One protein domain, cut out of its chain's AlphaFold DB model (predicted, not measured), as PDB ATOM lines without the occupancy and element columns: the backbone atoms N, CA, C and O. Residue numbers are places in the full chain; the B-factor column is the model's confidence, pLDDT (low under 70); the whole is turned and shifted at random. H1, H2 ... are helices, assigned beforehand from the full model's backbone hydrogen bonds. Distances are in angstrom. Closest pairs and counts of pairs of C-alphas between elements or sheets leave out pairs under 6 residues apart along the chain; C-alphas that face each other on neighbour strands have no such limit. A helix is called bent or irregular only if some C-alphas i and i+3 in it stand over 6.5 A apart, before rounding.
ATOM      1  N   ASN A 100     129.470 114.394  53.867       82.06
ATOM      2  CA  ASN A 100     128.207 113.680  53.686       82.06
ATOM      3  C   ASN A 100     127.647 113.225  55.032       82.06
ATOM      4  O   ASN A 100     126.472 113.465  55.302       82.06
ATOM      5  N   LEU A 101     128.487 112.658  55.905       81.69
ATOM      6  CA  LEU A 101     128.075 112.313  57.267       81.69
ATOM      7  C   LEU A 101     127.580 113.552  58.026       81.69
ATOM      8  O   LEU A 101     126.505 113.512  58.616       81.69
ATOM      9  N   ASN A 102     128.293 114.680  57.944       84.69
ATOM     10  CA  ASN A 102     127.851 115.937  58.553       84.69
ATOM     11  C   ASN A 102     126.472 116.382  58.042       84.69
ATOM     12  O   ASN A 102     125.607 116.764  58.826       84.69
ATOM     13  N   ASN A 103     126.252 116.316  56.727       88.88
ATOM     14  CA  ASN A 103     124.985 116.703  56.111       88.88
ATOM     15  C   ASN A 103     123.835 115.789  56.550       88.88
ATOM     16  O   ASN A 103     122.766 116.290  56.889       88.88
ATOM     17  N   ILE A 104     124.066 114.472  56.624       89.75
ATOM     18  CA  ILE A 104     123.092 113.509  57.161       89.75
ATOM     19  C   ILE A 104     122.732 113.880  58.598       89.75
ATOM     20  O   ILE A 104     121.552 114.020  58.911       89.75
ATOM     21  N   LEU A 105     123.738 114.075  59.457       90.25
ATOM     22  CA  LEU A 105     123.539 114.427  60.863       90.25
ATOM     23  C   LEU A 105     122.755 115.738  61.001       90.25
ATOM     24  O   LEU A 105     121.851 115.826  61.827       90.25
ATOM     25  N   ASN A 106     123.058 116.742  60.179       93.38
ATOM     26  CA  ASN A 106     122.344 118.018  60.168       93.38
ATOM     27  C   ASN A 106     120.896 117.888  59.686       93.38
ATOM     28  O   ASN A 106     120.026 118.590  60.200       93.38
ATOM     29  N   ASP A 107     120.622 116.994  58.738       95.12
ATOM     30  CA  ASP A 107     119.267 116.754  58.247       95.12
ATOM     31  C   ASP A 107     118.398 116.006  59.270       95.12
ATOM     32  O   ASP A 107     117.235 116.369  59.451       95.12
ATOM     33  N   ILE A 108     118.949 115.009  59.974       93.56
ATOM     34  CA  ILE A 108     118.190 114.204  60.952       93.56
ATOM     35  C   ILE A 108     118.093 114.854  62.337       93.56
ATOM     36  O   ILE A 108     117.201 114.521  63.115       93.56
ATOM     37  N   ARG A 109     119.000 115.773  62.688       93.88
ATOM     38  CA  ARG A 109     119.053 116.382  64.030       93.88
ATOM     39  C   ARG A 109     117.734 117.060  64.439       93.88
ATOM     40  O   ARG A 109     117.288 116.804  65.556       93.88
ATOM     41  N   PRO A 110     117.060 117.866  63.592       93.06
ATOM     42  CA  PRO A 110     115.792 118.494  63.965       93.06
ATOM     43  C   PRO A 110     114.652 117.489  64.167       93.06
ATOM     44  O   PRO A 110     113.856 117.635  65.096       93.06
ATOM     45  N   THR A 111     114.555 116.468  63.309       91.56
ATOM     46  CA  THR A 111     113.502 115.444  63.401       91.56
ATOM     47  C   THR A 111     113.714 114.543  64.613       91.56
ATOM     48  O   THR A 111     112.750 114.267  65.328       91.56
ATOM     49  N   TRP A 112     114.965 114.175  64.897       92.00
ATOM     50  CA  TRP A 112     115.371 113.485  66.119       92.00
ATOM     51  C   TRP A 112     114.999 114.281  67.372       92.00
ATOM     52  O   TRP A 112     114.275 113.773  68.223       92.00
ATOM     53  N   ALA A 113     115.435 115.543  67.463       91.19
ATOM     54  CA  ALA A 113     115.188 116.392  68.628       91.19
ATOM     55  C   ALA A 113     113.688 116.559  68.901       91.19
ATOM     56  O   ALA A 113     113.241 116.399  70.034       91.19
ATOM     57  N   LYS A 114     112.892 116.802  67.852       91.81
ATOM     58  CA  LYS A 114     111.435 116.916  67.973       91.81
ATOM     59  C   LYS A 114     110.792 115.614  68.462       91.81
ATOM     60  O   LYS A 114     109.912 115.662  69.318       91.81
ATOM     61  N   ALA A 115     111.196 114.470  67.907       90.50
ATOM     62  CA  ALA A 115     110.653 113.173  68.302       90.50
ATOM     63  C   ALA A 115     111.022 112.822  69.749       90.50
ATOM     64  O   ALA A 115     110.139 112.446  70.516       90.50
ATOM     65  N   ASN A 116     112.284 113.009  70.142       89.56
ATOM     66  CA  ASN A 116     112.718 112.759  71.513       89.56
ATOM     67  C   ASN A 116     112.032 113.683  72.509       89.56
ATOM     68  O   ASN A 116     111.462 113.187  73.469       89.56
ATOM     69  N   GLN A 117     111.972 114.988  72.243       89.56
ATOM     70  CA  GLN A 117     111.293 115.925  73.136       89.56
ATOM     71  C   GLN A 117     109.815 115.553  73.352       89.56
ATOM     72  O   GLN A 117     109.305 115.672  74.463       89.56
ATOM     73  N   ALA A 118     109.117 115.105  72.304       88.12
ATOM     74  CA  ALA A 118     107.726 114.674  72.421       88.12
ATOM     75  C   ALA A 118     107.579 113.406  73.281       88.12
ATOM     76  O   ALA A 118     106.653 113.312  74.085       88.12
ATOM     77  N   LEU A 119     108.500 112.448  73.140       88.62
ATOM     78  CA  LEU A 119     108.516 111.230  73.953       88.62
ATOM     79  C   LEU A 119     108.911 111.518  75.409       88.62
ATOM     80  O   LEU A 119     108.276 110.989  76.313       88.62
ATOM     81  N   ASP A 120     109.877 112.408  75.645       87.56
ATOM     82  CA  ASP A 120     110.288 112.850  76.984       87.56
ATOM     83  C   ASP A 120     109.136 113.551  77.720       87.56
ATOM     84  O   ASP A 120     108.973 113.399  78.926       87.56
ATOM     85  N   GLN A 121     108.302 114.308  76.997       87.50
ATOM     86  CA  GLN A 121     107.104 114.930  77.568       87.50
ATOM     87  C   GLN A 121     106.055 113.894  77.983       87.50
ATOM     88  O   GLN A 121     105.433 114.060  79.031       87.50
ATOM     89  N   LEU A 122     105.862 112.836  77.187       86.88
ATOM     90  CA  LEU A 122     104.986 111.723  77.564       86.88
ATOM     91  C   LEU A 122     105.530 110.995  78.797       86.88
ATOM     92  O   LEU A 122     104.770 110.751  79.729       86.88
ATOM     93  N   GLU A 123     106.838 110.747  78.843       87.38
ATOM     94  CA  GLU A 123     107.505 110.123  79.989       87.38
ATOM     95  C   GLU A 123     107.382 110.973  81.255       87.38
ATOM     96  O   GLU A 123     107.001 110.471  82.306       87.38
ATOM     97  N   ALA A 124     107.607 112.283  81.156       86.88
ATOM     98  CA  ALA A 124     107.441 113.192  82.285       86.88
ATOM     99  C   ALA A 124     105.990 113.247  82.797       86.88
ATOM    100  O   ALA A 124     105.767 113.467  83.986       86.88
ATOM    101  N   GLN A 125     105.004 113.066  81.912       87.19
ATOM    102  CA  GLN A 125     103.587 113.142  82.260       87.19
ATOM    103  C   GLN A 125     103.023 111.817  82.795       87.19
ATOM    104  O   GLN A 125     102.213 111.836  83.719       87.19
ATOM    105  N   TYR A 126     103.420 110.687  82.212       87.00
ATOM    106  CA  TYR A 126     102.821 109.374  82.476       87.00
ATOM    107  C   TYR A 126     103.803 108.353  83.065       87.00
ATOM    108  O   TYR A 126     103.408 107.224  83.345       87.00
ATOM    109  N   GLY A 127     105.068 108.727  83.261       85.00
ATOM    110  CA  GLY A 127     106.133 107.856  83.766       85.00
ATOM    111  C   GLY A 127     106.745 106.921  82.718       85.00
ATOM    112  O   GLY A 127     107.677 106.194  83.045       85.00
ATOM    113  N   ASP A 128     106.241 106.936  81.480       83.88
ATOM    114  CA  ASP A 128     106.705 106.093  80.376       83.88
ATOM    115  C   ASP A 128     106.600 106.850  79.038       83.88
ATOM    116  O   ASP A 128     105.674 107.640  78.826       83.88
ATOM    117  N   ARG A 129     107.540 106.606  78.118       83.25
ATOM    118  CA  ARG A 129     107.486 107.076  76.721       83.25
ATOM    119  C   ARG A 129     106.413 106.348  75.914       83.25
ATOM    120  O   ARG A 129     105.979 106.856  74.878       83.25
ATOM    121  N   ASP A 130     106.007 105.167  76.372       85.38
ATOM    122  CA  ASP A 130     104.942 104.347  75.806       85.38
ATOM    123  C   ASP A 130     103.853 104.029  76.848       85.38
ATOM    124  O   ASP A 130     103.665 102.875  77.233       85.38
ATOM    125  N   PRO A 131     103.132 105.051  77.344       85.31
ATOM    126  CA  PRO A 131     102.183 104.848  78.425       85.31
ATOM    127  C   PRO A 131     100.989 104.002  77.975       85.31
ATOM    128  O   PRO A 131     100.519 104.080  76.832       85.31
ATOM    129  N   ASP A 132     100.458 103.215  78.910       87.88
ATOM    130  CA  ASP A 132      99.291 102.371  78.676       87.88
ATOM    131  C   ASP A 132      98.082 103.204  78.175       87.88
ATOM    132  O   ASP A 132      97.750 104.238  78.772       87.88
ATOM    133  N   PRO A 133      97.393 102.780  77.093       89.19
ATOM    134  CA  PRO A 133      96.284 103.541  76.523       89.19
ATOM    135  C   PRO A 133      95.152 103.842  77.513       89.19
ATOM    136  O   PRO A 133      94.543 104.911  77.421       89.19
ATOM    137  N   ALA A 134      94.844 102.928  78.443       88.31
ATOM    138  CA  ALA A 134      93.772 103.136  79.417       88.31
ATOM    139  C   ALA A 134      94.162 104.205  80.446       88.31
ATOM    140  O   ALA A 134      93.351 105.072  80.775       88.31
ATOM    141  N   THR A 135      95.427 104.203  80.871       85.25
ATOM    142  CA  THR A 135      96.013 105.238  81.736       85.25
ATOM    143  C   THR A 135      95.937 106.622  81.090       85.25
ATOM    144  O   THR A 135      95.513 107.587  81.727       85.25
ATOM    145  N   VAL A 136      96.273 106.730  79.801       88.25
ATOM    146  CA  VAL A 136      96.174 108.002  79.068       88.25
ATOM    147  C   VAL A 136      94.716 108.442  78.943       88.25
ATOM    148  O   VAL A 136      94.401 109.591  79.233       88.25
ATOM    149  N   LEU A 137      93.801 107.547  78.566       88.25
ATOM    150  CA  LEU A 137      92.380 107.884  78.414       88.25
ATOM    151  C   LEU A 137      91.728 108.373  79.715       88.25
ATOM    152  O   LEU A 137      90.841 109.222  79.659       88.25
ATOM    153  N   ALA A 138      92.160 107.859  80.866       87.88
ATOM    154  CA  ALA A 138      91.615 108.239  82.166       87.88
ATOM    155  C   ALA A 138      92.082 109.624  82.655       87.88
ATOM    156  O   ALA A 138      91.382 110.254  83.449       87.88
ATOM    157  N   HIS A 139      93.250 110.101  82.203       84.75
ATOM    158  CA  HIS A 139      93.934 111.253  82.809       84.75
ATOM    159  C   HIS A 139      94.378 112.347  81.828       84.75
ATOM    160  O   HIS A 139      94.789 113.423  82.263       84.75
ATOM    161  N   ALA A 140      94.310 112.106  80.518       87.75
ATOM    162  CA  ALA A 140      94.779 113.054  79.518       87.75
ATOM    163  C   ALA A 140      93.774 114.181  79.252       87.75
ATOM    164  O   ALA A 140      92.590 113.955  79.003       87.75
ATOM    165  N   ASP A 141      94.287 115.408  79.182       87.44
ATOM    166  CA  ASP A 141      93.596 116.512  78.531       87.44
ATOM    167  C   ASP A 141      93.698 116.397  76.992       87.44
ATOM    168  O   ASP A 141      94.342 115.500  76.433       87.44
ATOM    169  N   ALA A 142      93.071 117.327  76.264       86.56
ATOM    170  CA  ALA A 142      93.105 117.333  74.798       86.56
ATOM    171  C   ALA A 142      94.538 117.393  74.229       86.56
ATOM    172  O   ALA A 142      94.805 116.855  73.149       86.56
ATOM    173  N   LYS A 143      95.469 118.026  74.956       85.19
ATOM    174  CA  LYS A 143      96.879 118.133  74.573       85.19
ATOM    175  C   LYS A 143      97.609 116.798  74.766       85.19
ATOM    176  O   LYS A 143      98.306 116.369  73.849       85.19
ATOM    177  N   GLY A 144      97.405 116.120  75.894       84.12
ATOM    178  CA  GLY A 144      97.962 114.801  76.196       84.12
ATOM    179  C   GLY A 144      97.460 113.719  75.239       84.12
ATOM    180  O   GLY A 144      98.252 112.931  74.731       84.12
ATOM    181  N   LEU A 145      96.169 113.745  74.888       87.19
ATOM    182  CA  LEU A 145      95.587 112.858  73.871       87.19
ATOM    183  C   LEU A 145      96.203 113.074  72.487       87.19
ATOM    184  O   LEU A 145      96.425 112.112  71.751       87.19
ATOM    185  N   LYS A 146      96.479 114.330  72.115       88.19
ATOM    186  CA  LYS A 146      97.164 114.643  70.858       88.19
ATOM    187  C   LYS A 146      98.600 114.113  70.865       88.19
ATOM    188  O   LYS A 146      98.969 113.402  69.935       88.19
ATOM    189  N   ALA A 147      99.366 114.391  71.920       85.88
ATOM    190  CA  ALA A 147     100.739 113.901  72.062       85.88
ATOM    191  C   ALA A 147     100.804 112.364  72.013       85.88
ATOM    192  O   ALA A 147     101.630 111.793  71.303       85.88
ATOM    193  N   TYR A 148      99.868 111.681  72.678       88.19
ATOM    194  CA  TYR A 148      99.782 110.224  72.656       88.19
ATOM    195  C   TYR A 148      99.460 109.647  71.269       88.19
ATOM    196  O   TYR A 148      99.997 108.606  70.897       88.19
ATOM    197  N   LYS A 149      98.609 110.319  70.480       88.75
ATOM    198  CA  LYS A 149      98.321 109.917  69.091       88.75
ATOM    199  C   LYS A 149      99.536 110.086  68.176       88.75
ATOM    200  O   LYS A 149      99.729 109.286  67.267       88.75
ATOM    201  N   GLU A 150     100.353 111.108  68.418       91.38
ATOM    202  CA  GLU A 150     101.571 111.387  67.644       91.38
ATOM    203  C   GLU A 150     102.759 110.493  68.075       91.38
ATOM    204  O   GLU A 150     103.692 110.286  67.295       91.38
ATOM    205  N   ARG A 151     102.696 109.865  69.262       91.12
ATOM    206  CA  ARG A 151     103.693 108.921  69.815       91.12
ATOM    207  C   ARG A 151     104.211 107.904  68.806       91.12
ATOM    208  O   ARG A 151     105.421 107.781  68.639       91.12
ATOM    209  N   THR A 152     103.316 107.181  68.128       86.44
ATOM    210  CA  THR A 152     103.699 106.119  67.183       86.44
ATOM    211  C   THR A 152     104.552 106.675  66.045       86.44
ATOM    212  O   THR A 152     105.524 106.047  65.628       86.44
ATOM    213  N   GLN A 153     104.254 107.889  65.575       90.38
ATOM    214  CA  GLN A 153     105.065 108.560  64.561       90.38
ATOM    215  C   GLN A 153     106.451 108.939  65.109       90.38
ATOM    216  O   GLN A 153     107.454 108.787  64.406       90.38
ATOM    217  N   HIS A 154     106.534 109.406  66.356       89.31
ATOM    218  CA  HIS A 154     107.806 109.729  67.004       89.31
ATOM    219  C   HIS A 154     108.668 108.481  67.243       89.31
ATOM    220  O   HIS A 154     109.835 108.476  66.855       89.31
ATOM    221  N   GLN A 155     108.089 107.392  67.758       86.69
ATOM    222  CA  GLN A 155     108.762 106.093  67.897       86.69
ATOM    223  C   GLN A 155     109.267 105.572  66.542       86.69
ATOM    224  O   GLN A 155     110.409 105.114  66.430       86.69
ATOM    225  N   GLN A 156     108.455 105.698  65.487       85.25
ATOM    226  CA  GLN A 156     108.861 105.307  64.138       85.25
ATOM    227  C   GLN A 156     110.017 106.169  63.612       85.25
ATOM    228  O   GLN A 156     110.922 105.645  62.964       85.25
ATOM    229  N   THR A 157     110.018 107.470  63.909       87.31
ATOM    230  CA  THR A 157     111.109 108.384  63.532       87.31
ATOM    231  C   THR A 157     112.426 107.953  64.173       87.31
ATOM    232  O   THR A 157     113.416 107.775  63.464       87.31
ATOM    233  N   ILE A 158     112.425 107.706  65.488       85.62
ATOM    234  CA  ILE A 158     113.604 107.209  66.212       85.62
ATOM    235  C   ILE A 158     114.070 105.875  65.621       85.62
ATOM    236  O   ILE A 158     115.241 105.728  65.285       85.62
ATOM    237  N   THR A 159     113.144 104.942  65.381       84.62
ATOM    238  CA  THR A 159     113.448 103.637  64.771       84.62
ATOM    239  C   THR A 159     114.107 103.770  63.395       84.62
ATOM    240  O   THR A 159     115.065 103.057  63.094       84.62
ATOM    241  N   ASN A 160     113.611 104.666  62.539       83.25
ATOM    242  CA  ASN A 160     114.174 104.870  61.203       83.25
ATOM    243  C   ASN A 160     115.593 105.442  61.269       83.25
ATOM    244  O   ASN A 160     116.464 105.008  60.516       83.25
ATOM    245  N   ILE A 161     115.834 106.381  62.186       85.69
ATOM    246  CA  ILE A 161     117.159 106.971  62.383       85.69
ATOM    247  C   ILE A 161     118.135 105.932  62.958       85.69
ATOM    248  O   ILE A 161     119.262 105.842  62.475       85.69
ATOM    249  N   THR A 162     117.700 105.081  63.894       82.31
ATOM    250  CA  THR A 162     118.510 103.956  64.395       82.31
ATOM    251  C   THR A 162     118.922 103.010  63.270       82.31
ATOM    252  O   THR A 162     120.103 102.699  63.137       82.31
ATOM    253  N   LYS A 163     117.986 102.606  62.403       80.19
ATOM    254  CA  LYS A 163     118.289 101.734  61.254       80.19
ATOM    255  C   LYS A 163     119.270 102.375  60.276       80.19
ATOM    256  O   LYS A 163     120.141 101.698  59.739       80.19
ATOM    257  N   LEU A 164     119.138 103.680  60.029       83.25
ATOM    258  CA  LEU A 164     120.110 104.406  59.215       83.25
ATOM    259  C   LEU A 164     121.499 104.373  59.864       83.25
ATOM    260  O   LEU A 164     122.481 104.107  59.173       83.25
ATOM    261  N   ALA A 165     121.580 104.606  61.176       80.00
ATOM    262  CA  ALA A 165     122.834 104.561  61.915       80.00
ATOM    263  C   ALA A 165     123.498 103.177  61.814       80.00
ATOM    264  O   ALA A 165     124.684 103.089  61.511       80.00
ATOM    265  N   GLU A 166     122.730 102.097  61.970       75.50
ATOM    266  CA  GLU A 166     123.198 100.713  61.791       75.50
ATOM    267  C   GLU A 166     123.771 100.466  60.395       75.50
ATOM    268  O   GLU A 166     124.846  99.885  60.258       75.50
ATOM    269  N   ILE A 167     123.075 100.930  59.354       74.88
ATOM    270  CA  ILE A 167     123.518 100.754  57.968       74.88
ATOM    271  C   ILE A 167     124.805 101.533  57.708       74.88
ATOM    272  O   ILE A 167     125.730 100.976  57.124       74.88
ATOM    273  N   ILE A 168     124.886 102.801  58.128       75.56
ATOM    274  CA  ILE A 168     126.099 103.613  57.945       75.56
ATOM    275  C   ILE A 168     127.275 102.934  58.641       75.56
ATOM    276  O   ILE A 168     128.314 102.725  58.026       75.56
ATOM    277  N   LEU A 169     127.077 102.518  59.887       71.44
ATOM    278  CA  LEU A 169     128.092 101.876  60.706       71.44
ATOM    279  C   LEU A 169     128.558 100.526  60.135       71.44
ATOM    280  O   LEU A 169     129.751 100.237  60.094       71.44
ATOM    281  N   GLY A 170     127.631  99.705  59.636       65.75
ATOM    282  CA  GLY A 170     127.946  98.449  58.952       65.75
ATOM    283  C   GLY A 170     128.614  98.639  57.586       65.75
ATOM    284  O   GLY A 170     129.237  97.714  57.081       65.75
ATOM    285  N   LYS A 171     128.496  99.825  56.971       64.50
ATOM    286  CA  LYS A 171     129.163 100.169  55.703       64.50
ATOM    287  C   LYS A 171     130.501 100.887  55.896       64.50
ATOM    288  O   LYS A 171     131.323 100.840  54.983       64.50
ATOM    289  N   THR A 172     130.734 101.531  57.041       58.56
ATOM    290  CA  THR A 172     132.047 102.079  57.428       58.56
ATOM    291  C   THR A 172     132.950 101.031  58.074       58.56
ATOM    292  O   THR A 172     134.168 101.168  58.022       58.56
ATOM    293  N   SER A 173     132.380  99.967  58.646       50.84
ATOM    294  CA  SER A 173     133.124  98.824  59.175       50.84
ATOM    295  C   SER A 173     133.184  97.672  58.166       50.84
ATOM    296  O   SER A 173     132.292  97.481  57.346       50.84
ATOM    297  N   ASN A 174     134.257  96.879  58.209       50.19
ATOM    298  CA  ASN A 174     134.278  95.578  57.537       50.19
ATOM    299  C   ASN A 174     133.216  94.693  58.228       50.19
ATOM    300  O   ASN A 174     133.201  94.659  59.454       50.19
ATOM    301  N   GLU A 175     132.335  93.994  57.502       39.28
ATOM    302  CA  GLU A 175     131.170  93.268  58.074       39.28
ATOM    303  C   GLU A 175     131.522  92.333  59.255       39.28
ATOM    304  O   GLU A 175     130.726  92.178  60.180       39.28
ATOM    305  N   ALA A 176     132.731  91.760  59.281       35.59
ATOM    306  CA  ALA A 176     133.232  90.942  60.392       35.59
ATOM    307  C   ALA A 176     133.454  91.732  61.700       35.59
ATOM    308  O   ALA A 176     133.318  91.184  62.791       35.59
ATOM    309  N   HIS A 177     133.747  93.031  61.613       38.03
ATOM    310  CA  HIS A 177     133.906  93.912  62.767       38.03
ATOM    311  C   HIS A 177     132.550  94.299  63.382       38.03
ATOM    312  O   HIS A 177     132.497  94.601  64.564       38.03
ATOM    313  N   PHE A 178     131.433  94.238  62.648       36.22
ATOM    314  CA  PHE A 178     130.107  94.626  63.159       36.22
ATOM    315  C   PHE A 178     129.639  93.791  64.369       36.22
ATOM    316  O   PHE A 178     129.004  94.322  65.277       36.22
ATOM    317  N   ILE A 179     129.984  92.499  64.427       34.50
ATOM    318  CA  ILE A 179     129.649  91.634  65.574       34.50
ATOM    319  C   ILE A 179     130.465  92.041  66.816       34.50
ATOM    320  O   ILE A 179     129.923  92.106  67.917       34.50
ATOM    321  N   ASN A 180     131.726  92.441  66.629       34.94
ATOM    322  CA  ASN A 180     132.607  92.893  67.711       34.94
ATOM    323  C   ASN A 180     132.308  94.336  68.173       34.94
ATOM    324  O   ASN A 180     132.601  94.682  69.315       34.94
ATOM    325  N   LEU A 181     131.652  95.157  67.343       36.78
ATOM    326  CA  LEU A 181     131.131  96.501  67.665       36.78
ATOM    327  C   LEU A 181     130.156  96.537  68.807       36.78
ATOM    328  O   LEU A 181     130.223  97.385  69.698       36.78
ATOM    329  N   HIS A 182     129.249  95.586  68.752       34.25
ATOM    330  CA  HIS A 182     128.177  95.460  69.696       34.25
ATOM    331  C   HIS A 182     128.677  94.973  71.067       34.25
ATOM    332  O   HIS A 182     128.136  95.390  72.090       34.25
ATOM    333  N   ASP A 183     129.735  94.159  71.103       33.75
ATOM    334  CA  ASP A 183     130.264  93.591  72.345       33.75
ATOM    335  C   ASP A 183     131.418  94.425  72.942       33.75
ATOM    336  O   ASP A 183     131.506  94.549  74.162       33.75
ATOM    337  N   ALA A 184     132.261  95.081  72.132       34.75
ATOM    338  CA  ALA A 184     133.421  95.852  72.606       34.75
ATOM    339  C   ALA A 184     133.086  97.261  73.129       34.75
ATOM    340  O   ALA A 184     133.730  97.726  74.068       34.75
ATOM    341  N   LEU A 185     132.053  97.935  72.601       38.62
ATOM    342  CA  LEU A 185     131.583  99.213  73.168       38.62
ATOM    343  C   LEU A 185     131.021  99.057  74.595       38.62
ATOM    344  O   LEU A 185     130.873 100.047  75.309       38.62
ATOM    345  N   PHE A 186     130.711  97.826  75.019       45.22
ATOM    346  CA  PHE A 186     129.921  97.579  76.225       45.22
ATOM    347  C   PHE A 186     130.448  96.445  77.127       45.22
ATOM    348  O   PHE A 186     129.887  96.223  78.200       45.22
ATOM    349  N   SER A 187     131.550  95.767  76.781       31.89
ATOM    350  CA  SER A 187     132.201  94.778  77.662       31.89
ATOM    351  C   SER A 187     133.093  95.403  78.748       31.89
ATOM    352  O   SER A 187     133.437  94.729  79.718       31.89
ATOM    353  N   GLY A 188     133.373  96.711  78.669       28.73
ATOM    354  CA  GLY A 188     134.015  97.488  79.740       28.73
ATOM    355  C   GLY A 188     133.076  97.955  80.863       28.73
ATOM    356  O   GLY A 188     133.533  98.552  81.836       28.73
ATOM    357  N   GLY A 189     131.768  97.690  80.773       29.22
ATOM    358  CA  GLY A 189     130.788  98.187  81.736       29.22
ATOM    359  C   GLY A 189     129.683  97.177  81.996       29.22
ATOM    360  O   GLY A 189     128.776  96.994  81.194       29.22
ATOM    361  N   ARG A 190     129.749  96.527  83.159       28.56
ATOM    362  CA  ARG A 190     128.678  95.691  83.713       28.56
ATOM    363  C   ARG A 190     127.313  96.366  83.540       28.56
ATOM    364  O   ARG A 190     127.146  97.508  83.947       28.56
ATOM    365  N   ALA A 197     118.357 103.835  77.803       35.50
ATOM    366  CA  ALA A 197     119.602 103.837  77.046       35.50
ATOM    367  C   ALA A 197     119.288 103.754  75.540       35.50
ATOM    368  O   ALA A 197     118.519 102.872  75.139       35.50
ATOM    369  N   PRO A 198     119.878 104.625  74.697       42.47
ATOM    370  CA  PRO A 198     119.812 104.466  73.253       42.47
ATOM    371  C   PRO A 198     120.114 103.009  72.881       42.47
ATOM    372  O   PRO A 198     121.071 102.428  73.401       42.47
ATOM    373  N   THR A 199     119.296 102.399  72.011       52.41
ATOM    374  CA  THR A 199     119.575 101.058  71.467       52.41
ATOM    375  C   THR A 199     121.050 100.975  71.086       52.41
ATOM    376  O   THR A 199     121.577 101.941  70.542       52.41
ATOM    377  N   ARG A 200     121.724  99.848  71.354       53.16
ATOM    378  CA  ARG A 200     123.192  99.701  71.236       53.16
ATOM    379  C   ARG A 200     123.801 100.293  69.950       53.16
ATOM    380  O   ARG A 200     124.936 100.753  69.976       53.16
ATOM    381  N   ALA A 201     123.037 100.347  68.860       53.12
ATOM    382  CA  ALA A 201     123.436 100.917  67.581       53.12
ATOM    383  C   ALA A 201     123.309 102.446  67.396       53.12
ATOM    384  O   ALA A 201     123.872 102.958  66.437       53.12
ATOM    385  N   ILE A 202     122.602 103.200  68.247       68.25
ATOM    386  CA  ILE A 202     122.474 104.670  68.108       68.25
ATOM    387  C   ILE A 202     123.457 105.436  69.015       68.25
ATOM    388  O   ILE A 202     123.775 106.594  68.757       68.25
ATOM    389  N   ALA A 203     124.041 104.767  70.014       69.69
ATOM    390  CA  ALA A 203     124.976 105.370  70.967       69.69
ATOM    391  C   ALA A 203     126.215 106.023  70.316       69.69
ATOM    392  O   ALA A 203     126.769 106.979  70.862       69.69
ATOM    393  N   TRP A 204     126.646 105.549  69.140       73.12
ATOM    394  CA  TRP A 204     127.774 106.151  68.424       73.12
ATOM    395  C   TRP A 204     127.424 107.511  67.797       73.12
ATOM    396  O   TRP A 204     128.316 108.350  67.687       73.12
ATOM    397  N   ILE A 205     126.148 107.770  67.458       82.38
ATOM    398  CA  ILE A 205     125.698 109.086  66.966       82.38
ATOM    399  C   ILE A 205     125.085 109.989  68.031       82.38
ATOM    400  O   ILE A 205     124.930 111.176  67.760       82.38
ATOM    401  N   THR A 206     124.743 109.488  69.223       82.94
ATOM    402  CA  THR A 206     124.105 110.292  70.283       82.94
ATOM    403  C   THR A 206     125.033 110.602  71.455       82.94
ATOM    404  O   THR A 206     125.882 109.790  71.816       82.94
ATOM    405  N   ASN A 207     124.857 111.755  72.098       81.88
ATOM    406  CA  ASN A 207     125.505 112.093  73.368       81.88
ATOM    407  C   ASN A 207     124.759 111.473  74.575       81.88
ATOM    408  O   ASN A 207     123.734 110.806  74.420       81.88
ATOM    409  N   ASN A 208     125.256 111.717  75.793       77.44
ATOM    410  CA  ASN A 208     124.647 111.214  77.036       77.44
ATOM    411  C   ASN A 208     123.256 111.803  77.331       77.44
ATOM    412  O   ASN A 208     122.517 111.239  78.131       77.44
ATOM    413  N   ASN A 209     122.895 112.906  76.672       77.19
ATOM    414  CA  ASN A 209     121.578 113.535  76.769       77.19
ATOM    415  C   ASN A 209     120.609 113.006  75.699       77.19
ATOM    416  O   ASN A 209     119.533 113.567  75.522       77.19
ATOM    417  N   ASN A 210     120.983 111.947  74.969       77.88
ATOM    418  CA  ASN A 210     120.194 111.368  73.882       77.88
ATOM    419  C   ASN A 210     119.931 112.351  72.720       77.88
ATOM    420  O   ASN A 210     118.927 112.262  72.012       77.88
ATOM    421  N   GLU A 211     120.841 113.295  72.486       85.88
ATOM    422  CA  GLU A 211     120.829 114.187  71.324       85.88
ATOM    423  C   GLU A 211     121.855 113.721  70.293       85.88
ATOM    424  O   GLU A 211     122.876 113.143  70.662       85.88
ATOM    425  N   ILE A 212     121.629 114.007  69.005       88.19
ATOM    426  CA  ILE A 212     122.644 113.766  67.969       88.19
ATOM    427  C   ILE A 212     123.903 114.573  68.306       88.19
ATOM    428  O   ILE A 212     123.859 115.795  68.451       88.19
ATOM    429  N   ASP A 213     125.034 113.893  68.423       87.38
ATOM    430  CA  ASP A 213     126.301 114.473  68.853       87.38
ATOM    431  C   ASP A 213     126.968 115.271  67.712       87.38
ATOM    432  O   ASP A 213     126.469 115.340  66.582       87.38
ATOM    433  N   THR A 214     128.073 115.952  67.998       82.69
ATOM    434  CA  THR A 214     128.863 116.649  66.976       82.69
ATOM    435  C   THR A 214     129.627 115.647  66.116       82.69
ATOM    436  O   THR A 214     130.004 114.574  66.586       82.69
TER     437      THR A 214
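This is residues 100 to 190 and 197 to 214 of the 286 residues of an uncharacterized protein of Corynebacterium pseudopelargi (UniProt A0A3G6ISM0). Two long bent helices, H1 and H3, run opposite ways and cross where H1b meets H3b near Ala 115 and His 154; H3 makes the longest axis. At one end of H3 the short helix H2 folds into a hairpin with H3a, at the other end the short helix H4 turns off steeply from H3b, and residues 197 to 214 wind near the middle of the whole without a named element. The printed part has 109 residues with four named helices, H1, H2, H3 and H4 in chain order, and no named strand, and its class is all helix. It is loose, with a radius of gyration of the C-alphas of 16.4 A, and spans 50 by 35 by 20 A.

H1, residues 100 to 126, begins with C-alpha 100 at (128.207, 113.680, 53.686). By its hydrogen bonds it was assigned as one helix, but it is bent, with C-alphas 107 and 110 6.9 A apart; its arms are H1a, residues 100 to 107, 10.5 A long, and H1b, residues 110 to 126, 24.4 A long. H2 is residues 133 to 139. H3, residues 142 to 172, was likewise assigned as one helix but is bent, with C-alphas 149 and 152 6.9 A apart; its arms are H3a, residues 142 to 149, and H3b, residues 152 to 172, 30.3 A long. C-alpha 152 is at (103.699, 106.119, 67.183). H4, residues 175 to 184, ends with C-alpha 184 at (133.421, 95.852, 72.606).

H1a and H1b stand at a steep tilt of 47 degrees, H3a and H3b at a steep tilt of 38 degrees. H1b touches residues 154 to 161 of H3b, opposite ways at a steep tilt of 48 degrees; their closest C-alphas, of Ala 115 and His 154, are 4.7 A apart. Residues 118 to 122 of H1b touch H3a, with the C-alphas of Ala 118 and Ala 147 closest at 7.0 A. H2 and H3a touch and form a helical hairpin at a shallow tilt of 11 degrees, with the C-alphas of Val 136 and Leu 145 closest at 7.1 A. The helix packing is mostly crossed, but only just: of 3 pairs of helices that touch, 1 is at a shallow tilt. H4 is close to H3b but not clearly touching, with the C-alphas of Gly 170 and Phe 178 closest at 6.1 A. H1a is apart from H3b. In H1a, H1b, H2, H3a and H3b every O i to N i+4 pair is within hydrogen-bond range; in H4 2 of 6 are, beside 4 of 7 O i to N i+3 pairs.

The C-alphas farthest apart, of Ala 138 and Asn 174, are 50.9 A apart. Residues 191 to 196 are not printed, and C-alphas 190 and 197 are 13.9 A apart across this cut. The links H2 to H3 and H3 to H4 are tight, and H1 to H2 is short. The mean pLDDT of the printed part is 75.2, with residues 170 to 190 and 197 to 203 under 70.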